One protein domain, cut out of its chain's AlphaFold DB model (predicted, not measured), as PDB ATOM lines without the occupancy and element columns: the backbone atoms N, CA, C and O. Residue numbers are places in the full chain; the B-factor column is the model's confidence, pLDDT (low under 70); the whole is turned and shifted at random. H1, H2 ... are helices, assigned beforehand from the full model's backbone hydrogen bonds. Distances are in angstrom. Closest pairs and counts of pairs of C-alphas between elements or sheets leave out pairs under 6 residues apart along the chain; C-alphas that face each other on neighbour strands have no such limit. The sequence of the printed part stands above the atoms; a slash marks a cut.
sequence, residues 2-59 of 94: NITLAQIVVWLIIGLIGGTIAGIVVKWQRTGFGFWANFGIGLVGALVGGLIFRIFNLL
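AT A GLANCE: This is residues 2 to 59 of the 94 residues of the protein "GlsB/YeaQ/YmgE family stress response membrane protein" of Proteobacteria bacterium (UniProt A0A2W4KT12). Two long helices, H1 then H2, cross face to face as a flat X at 80 degrees, joined by a short link. Residues 2 to 10 and residues 51 to 57 stick out as two free arms. The printed part has 58 residues, with two named helices and no named strand, and its class is all helix. It is only just loose, close to compact, with a radius of gyration of the C-alphas of 12.4 A and spans of 36 by 29 by 14 A.

IN THESE COORDINATES: Find C-alpha 5 at (210.487, 180.885, 185.568); from there H1, residues 5 to 27, runs 32.4 A to C-alpha 27. After the link, H2, residues 35 to 56, runs 30.7 A to C-alpha 56 at (184.663, 174.874, 173.134).

HOW THE PARTS SIT: Look at Gly 19 and Gly 42, where H1 and H2 touch: their C-alphas, the closest of the two helices, are 3.4 A apart. The lines of the helices are about perpendicular, at 80 degrees. In both helices every O i to N i+4 pair is within hydrogen-bond range.

THE WHOLE: The C-alphas of Asn 2 and Trp 28, the two farthest apart, are 39.1 A apart. The printed part has no cut, and its one link, H1 to H2, is short. The pLDDT is under 70 at residues 2 and 59.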
ATOM      1  N   ASN A   2     202.630 188.141 185.416       63.28
ATOM      2  CA  ASN A   2     204.054 187.836 185.569       63.28
ATOM      3  C   ASN A   2     204.264 186.356 185.255       63.28
ATOM      4  O   ASN A   2     203.920 185.503 186.070       63.28
ATOM      5  N   ILE A   3     204.794 186.053 184.071       70.06
ATOM      6  CA  ILE A   3     205.233 184.695 183.746       70.06
ATOM      7  C   ILE A   3     206.424 184.381 184.653       70.06
ATOM      8  O   ILE A   3     207.443 185.068 184.613       70.06
ATOM      9  N   THR A   4     206.278 183.367 185.504       84.94
ATOM     10  CA  THR A   4     207.357 182.938 186.401       84.94
ATOM     11  C   THR A   4     208.267 181.932 185.699       84.94
ATOM     12  O   THR A   4     207.835 181.194 184.814       84.94
ATOM     13  N   LEU A   5     209.532 181.855 186.115       79.38
ATOM     14  CA  LEU A   5     210.487 180.885 185.568       79.38
ATOM     15  C   LEU A   5     210.004 179.438 185.777       79.38
ATOM     16  O   LEU A   5     210.138 178.601 184.889       79.38
ATOM     17  N   ALA A   6     209.334 179.173 186.902       74.25
ATOM     18  CA  ALA A   6     208.671 177.899 187.166       74.25
ATOM     19  C   ALA A   6     207.589 177.580 186.120       74.25
ATOM     20  O   ALA A   6     207.507 176.452 185.639       74.25
ATOM     21  N   GLN A   7     206.793 178.580 185.727       73.25
ATOM     22  CA  GLN A   7     205.749 178.420 184.717       73.25
ATOM     23  C   GLN A   7     206.326 178.063 183.351       73.25
ATOM     24  O   GLN A   7     205.797 177.181 182.677       73.25
ATOM     25  N   ILE A   8     207.440 178.696 182.980       82.00
ATOM     26  CA  ILE A   8     208.161 178.382 181.744       82.00
ATOM     27  C   ILE A   8     208.630 176.928 181.778       82.00
ATOM     28  O   ILE A   8     208.319 176.182 180.858       82.00
ATOM     29  N   VAL A   9     209.305 176.500 182.851       80.12
ATOM     30  CA  VAL A   9     209.833 175.129 182.984       80.12
ATOM     31  C   VAL A   9     208.737 174.076 182.830       80.12
ATOM     32  O   VAL A   9     208.917 173.111 182.091       80.12
ATOM     33  N   VAL A  10     207.580 174.265 183.465       78.19
ATOM     34  CA  VAL A  10     206.472 173.307 183.337       78.19
ATOM     35  C   VAL A  10     205.896 173.291 181.930       78.19
ATOM     36  O   VAL A  10     205.583 172.217 181.425       78.19
ATOM     37  N   TRP A  11     205.818 174.436 181.257       82.62
ATOM     38  CA  TRP A  11     205.451 174.469 179.844       82.62
ATOM     39  C   TRP A  11     206.408 173.654 178.974       82.62
ATOM     40  O   TRP A  11     205.950 172.923 178.097       82.62
ATOM     41  N   LEU A  12     207.716 173.709 179.251       85.19
ATOM     42  CA  LEU A  12     208.684 172.863 178.551       85.19
ATOM     43  C   LEU A  12     208.426 171.374 178.848       85.19
ATOM     44  O   LEU A  12     208.421 170.559 177.932       85.19
ATOM     45  N   ILE A  13     208.163 171.008 180.105       84.50
ATOM     46  CA  ILE A  13     207.895 169.612 180.488       84.50
ATOM     47  C   ILE A  13     206.623 169.091 179.806       84.50
ATOM     48  O   ILE A  13     206.655 168.040 179.167       84.50
ATOM     49  N   ILE A  14     205.516 169.833 179.892       83.38
ATOM     50  CA  ILE A  14     204.232 169.451 179.288       83.38
ATOM     51  C   ILE A  14     204.363 169.376 177.765       83.38
ATOM     52  O   ILE A  14     203.906 168.402 177.164       83.38
ATOM     53  N   GLY A  15     205.031 170.354 177.147       86.44
ATOM     54  CA  GLY A  15     205.320 170.343 175.716       86.44
ATOM     55  C   GLY A  15     206.133 169.114 175.314       86.44
ATOM     56  O   GLY A  15     205.777 168.412 174.374       86.44
ATOM     57  N   LEU A  16     207.177 168.770 176.065       90.06
ATOM     58  CA  LEU A  16     207.987 167.594 175.763       90.06
ATOM     59  C   LEU A  16     207.186 166.289 175.882       90.06
ATOM     60  O   LEU A  16     207.284 165.433 175.000       90.06
ATOM     61  N   ILE A  17     206.377 166.143 176.935       87.25
ATOM     62  CA  ILE A  17     205.542 164.957 177.162       87.25
ATOM     63  C   ILE A  17     204.485 164.835 176.063       87.25
ATOM     64  O   ILE A  17     204.449 163.828 175.355       87.25
ATOM     65  N   GLY A  18     203.660 165.868 175.874       86.31
ATOM     66  CA  GLY A  18     202.572 165.855 174.896       86.31
ATOM     67  C   GLY A  18     203.082 165.671 173.469       86.31
ATOM     68  O   GLY A  18     202.541 164.875 172.707       86.31
ATOM     69  N   GLY A  19     204.186 166.335 173.134       87.44
ATOM     70  CA  GLY A  19     204.832 166.222 171.836       87.44
ATOM     71  C   GLY A  19     205.455 164.856 171.565       87.44
ATOM     72  O   GLY A  19     205.364 164.342 170.452       87.44
ATOM     73  N   THR A  20     206.045 164.226 172.584       88.19
ATOM     74  CA  THR A  20     206.577 162.861 172.461       88.19
ATOM     75  C   THR A  20     205.450 161.848 172.303       88.19
ATOM     76  O   THR A  20     205.539 160.982 171.437       88.19
ATOM     77  N   ILE A  21     204.360 161.988 173.064       86.75
ATOM     78  CA  ILE A  21     203.170 161.140 172.922       86.75
ATOM     79  C   ILE A  21     202.581 161.294 171.516       86.75
ATOM     80  O   ILE A  21     202.396 160.293 170.828       86.75
ATOM     81  N   ALA A  22     202.364 162.526 171.052       86.75
ATOM     82  CA  ALA A  22     201.868 162.794 169.703       86.75
ATOM     83  C   ALA A  22     202.797 162.201 168.632       86.75
ATOM     84  O   ALA A  22     202.337 161.549 167.695       86.75
ATOM     85  N   GLY A  23     204.112 162.356 168.799       86.94
ATOM     86  CA  GLY A  23     205.106 161.786 167.899       86.94
ATOM     87  C   GLY A  23     205.060 160.260 167.839       86.94
ATOM     88  O   GLY A  23     205.103 159.695 166.746       86.94
ATOM     89  N   ILE A  24     204.941 159.591 168.988       88.62
ATOM     90  CA  ILE A  24     204.828 158.129 169.071       88.62
ATOM     91  C   ILE A  24     203.526 157.651 168.425       88.62
ATOM     92  O   ILE A  24     203.562 156.712 167.633       88.62
ATOM     93  N   VAL A  25     202.397 158.304 168.720       90.50
ATOM     94  CA  VAL A  25     201.076 157.944 168.176       90.50
ATOM     95  C   VAL A  25     201.050 158.068 166.653       90.50
ATOM     96  O   VAL A  25     200.528 157.188 165.976       90.50
ATOM     97  N   VAL A  26     201.643 159.129 166.099       88.75
ATOM     98  CA  VAL A  26     201.644 159.366 164.648       88.75
ATOM     99  C   VAL A  26     202.640 158.459 163.921       88.75
ATOM    100  O   VAL A  26     202.311 157.908 162.874       88.75
ATOM    101  N   LYS A  27     203.861 158.290 164.447       85.62
ATOM    102  CA  LYS A  27     204.913 157.511 163.768       85.62
ATOM    103  C   LYS A  27     204.905 156.017 164.084       85.62
ATOM    104  O   LYS A  27     205.636 155.284 163.424       85.62
ATOM    105  N   TRP A  28     204.172 155.572 165.105       85.19
ATOM    106  CA  TRP A  28     204.234 154.201 165.633       85.19
ATOM    107  C   TRP A  28     205.649 153.745 166.045       85.19
ATOM    108  O   TRP A  28     205.958 152.557 166.103       85.19
ATOM    109  N   GLN A  29     206.530 154.698 166.362       79.25
ATOM    110  CA  GLN A  29     207.925 154.466 166.740       79.25
ATOM    111  C   GLN A  29     208.219 155.136 168.080       79.25
ATOM    112  O   GLN A  29     207.788 156.264 168.312       79.25
ATOM    113  N   ARG A  30     209.005 154.480 168.948       74.56
ATOM    114  CA  ARG A  30     209.290 154.970 170.316       74.56
ATOM    115  C   ARG A  30     209.976 156.337 170.371       74.56
ATOM    116  O   ARG A  30     209.873 157.023 171.379       74.56
ATOM    117  N   THR A  31     210.666 156.736 169.309       78.06
ATOM    118  CA  THR A  31     211.333 158.041 169.192       78.06
ATOM    119  C   THR A  31     210.444 159.122 168.564       78.06
ATOM    120  O   THR A  31     210.761 160.309 168.675       78.06
ATOM    121  N   GLY A  32     209.324 158.758 167.930       85.94
ATOM    122  CA  GLY A  32     208.449 159.697 167.225       85.94
ATOM    123  C   GLY A  32     209.177 160.464 166.113       85.94
ATOM    124  O   GLY A  32     209.769 159.875 165.208       85.94
ATOM    125  N   PHE A  33     209.159 161.799 166.176       82.25
ATOM    126  CA  PHE A  33     209.885 162.687 165.255       82.25
ATOM    127  C   PHE A  33     211.305 163.049 165.735       82.25
ATOM    128  O   PHE A  33     212.014 163.768 165.035       82.25
ATOM    129  N   GLY A  34     211.745 162.531 166.887       87.94
ATOM    130  CA  GLY A  34     212.994 162.920 167.551       87.94
ATOM    131  C   GLY A  34     212.793 164.050 168.568       87.94
ATOM    132  O   GLY A  34     211.764 164.717 168.569       87.94
ATOM    133  N   PHE A  35     213.775 164.265 169.451       86.88
ATOM    134  CA  PHE A  35     213.629 165.116 170.644       86.88
ATOM    135  C   PHE A  35     213.162 166.548 170.333       86.88
ATOM    136  O   PHE A  35     212.115 166.974 170.816       86.88
ATOM    137  N   TRP A  36     213.897 167.275 169.485       89.50
ATOM    138  CA  TRP A  36     213.595 168.676 169.161       89.50
ATOM    139  C   TRP A  36     212.281 168.848 168.394       89.50
ATOM    140  O   TRP A  36     211.534 169.790 168.651       89.50
ATOM    141  N   ALA A  37     211.975 167.922 167.482       88.44
ATOM    142  CA  ALA A  37     210.739 167.956 166.709       88.44
ATOM    143  C   ALA A  37     209.525 167.628 167.586       88.44
ATOM    144  O   ALA A  37     208.548 168.369 167.559       88.44
ATOM    145  N   ASN A  38     209.607 166.583 168.418       88.44
ATOM    146  CA  ASN A  38     208.567 166.256 169.393       88.44
ATOM    147  C   ASN A  38     208.324 167.448 170.321       88.44
ATOM    148  O   ASN A  38     207.184 167.849 170.510       88.44
ATOM    149  N   PHE A  39     209.384 168.069 170.836       87.69
ATOM    150  CA  PHE A  39     209.274 169.240 171.697       87.69
ATOM    151  C   PHE A  39     208.541 170.411 171.023       87.69
ATOM    152  O   PHE A  39     207.580 170.936 171.583       87.69
ATOM    153  N   GLY A  40     208.931 170.776 169.797       89.44
ATOM    154  CA  GLY A  40     208.255 171.829 169.032       89.44
ATOM    155  C   GLY A  40     206.786 171.505 168.744       89.44
ATOM    156  O   GLY A  40     205.914 172.341 168.981       89.44
ATOM    157  N   ILE A  41     206.499 170.273 168.308       90.38
ATOM    158  CA  ILE A  41     205.132 169.785 168.066       90.38
ATOM    159  C   ILE A  41     204.298 169.875 169.345       90.38
ATOM    160  O   ILE A  41     203.150 170.307 169.303       90.38
ATOM    161  N   GLY A  42     204.868 169.503 170.487       87.69
ATOM    162  CA  GLY A  42     204.170 169.534 171.761       87.69
ATOM    163  C   GLY A  42     203.924 170.935 172.305       87.69
ATOM    164  O   GLY A  42     202.853 171.174 172.855       87.69
ATOM    165  N   LEU A  43     204.842 171.886 172.100       90.00
ATOM    166  CA  LEU A  43     204.599 173.295 172.430       90.00
ATOM    167  C   LEU A  43     203.452 173.873 171.591       90.00
ATOM    168  O   LEU A  43     202.536 174.488 172.135       90.00
ATOM    169  N   VAL A  44     203.462 173.632 170.275       90.31
ATOM    170  CA  VAL A  44     202.372 174.063 169.382       90.31
ATOM    171  C   VAL A  44     201.062 173.369 169.760       90.31
ATOM    172  O   VAL A  44     200.024 174.019 169.851       90.31
ATOM    173  N   GLY A  45     201.106 172.069 170.051       84.12
ATOM    174  CA  GLY A  45     199.950 171.290 170.488       84.12
ATOM    175  C   GLY A  45     199.363 171.775 171.813       84.12
ATOM    176  O   GLY A  45     198.145 171.851 171.933       84.12
ATOM    177  N   ALA A  46     200.193 172.169 172.783       84.44
ATOM    178  CA  ALA A  46     199.731 172.727 174.054       84.44
ATOM    179  C   ALA A  46     199.032 174.084 173.865       84.44
ATOM    180  O   ALA A  46     197.999 174.336 174.486       84.44
ATOM    181  N   LEU A  47     199.554 174.931 172.972       85.00
ATOM    182  CA  LEU A  47     198.929 176.206 172.613       85.00
ATOM    183  C   LEU A  47     197.585 176.002 171.908       85.00
ATOM    184  O   LEU A  47     196.574 176.571 172.320       85.00
ATOM    185  N   VAL A  48     197.570 175.180 170.857       86.25
ATOM    186  CA  VAL A  48     196.377 174.934 170.035       86.25
ATOM    187  C   VAL A  48     195.323 174.171 170.832       86.25
ATOM    188  O   VAL A  48     194.168 174.583 170.869       86.25
ATOM    189  N   GLY A  49     195.714 173.103 171.526       82.31
ATOM    190  CA  GLY A  49     194.830 172.312 172.378       82.31
ATOM    191  C   GLY A  49     194.244 173.135 173.520       82.31
ATOM    192  O   GLY A  49     193.032 173.117 173.710       82.31
ATOM    193  N   GLY A  50     195.065 173.929 174.219       79.62
ATOM    194  CA  GLY A  50     194.588 174.814 175.284       79.62
ATOM    195  C   GLY A  50     193.590 175.863 174.783       79.62
ATOM    196  O   GLY A  50     192.591 176.138 175.445       79.62
ATOM    197  N   LEU A  51     193.814 176.411 173.586       79.81
ATOM    198  CA  LEU A  51     192.903 177.373 172.970       79.81
ATOM    199  C   LEU A  51     191.586 176.715 172.526       79.81
ATOM    200  O   LEU A  51     190.520 177.268 172.785       79.81
ATOM    201  N   ILE A  52     191.638 175.520 171.928       82.62
ATOM    202  CA  ILE A  52     190.446 174.748 171.539       82.62
ATOM    203  C   ILE A  52     189.616 174.377 172.771       82.62
ATOM    204  O   ILE A  52     188.416 174.630 172.795       82.62
ATOM    205  N   PHE A  53     190.242 173.827 173.813       81.00
ATOM    206  CA  PHE A  53     189.539 173.427 175.034       81.00
ATOM    207  C   PHE A  53     188.844 174.613 175.696       81.00
ATOM    208  O   PHE A  53     187.687 174.497 176.090       81.00
ATOM    209  N   ARG A  54     189.507 175.776 175.717       81.25
ATOM    210  CA  ARG A  54     188.940 177.009 176.261       81.25
ATOM    211  C   ARG A  54     187.769 177.550 175.437       81.25
ATOM    212  O   ARG A  54     186.797 178.015 176.018       81.25
ATOM    213  N   ILE A  55     187.854 177.529 174.104       81.94
ATOM    214  CA  ILE A  55     186.785 178.055 173.233       81.94
ATOM    215  C   ILE A  55     185.552 177.155 173.271       81.94
ATOM    216  O   ILE A  55     184.430 177.647 173.358       81.94
ATOM    217  N   PHE A  56     185.754 175.843 173.199       84.06
ATOM    218  CA  PHE A  56     184.663 174.874 173.134       84.06
ATOM    219  C   PHE A  56     184.191 174.405 174.516       84.06
ATOM    220  O   PHE A  56     183.302 173.559 174.588       84.06
ATOM    221  N   ASN A  57     184.776 174.943 175.593       80.12
ATOM    222  CA  ASN A  57     184.538 174.530 176.975       80.12
ATOM    223  C   ASN A  57     184.572 172.998 177.121       80.12
ATOM    224  O   ASN A  57     183.683 172.386 177.716       80.12
ATOM    225  N   LEU A  58     185.555 172.364 176.470       72.50
ATOM    226  CA  LEU A  58     185.678 170.911 176.456       72.50
ATOM    227  C   LEU A  58     186.218 170.457 177.803       72.50
ATOM    228  O   LEU A  58     187.265 170.930 178.236       72.50
ATOM    229  N   LEU A  59     185.531 169.488 178.412       68.00
ATOM    230  CA  LEU A  59     185.931 168.876 179.679       68.00
ATOM    231  C   LEU A  59     186.131 169.919 180.806       68.00
ATOM    232  O   LEU A  59     187.209 169.985 181.392       68.00
TER     233      LEU A  59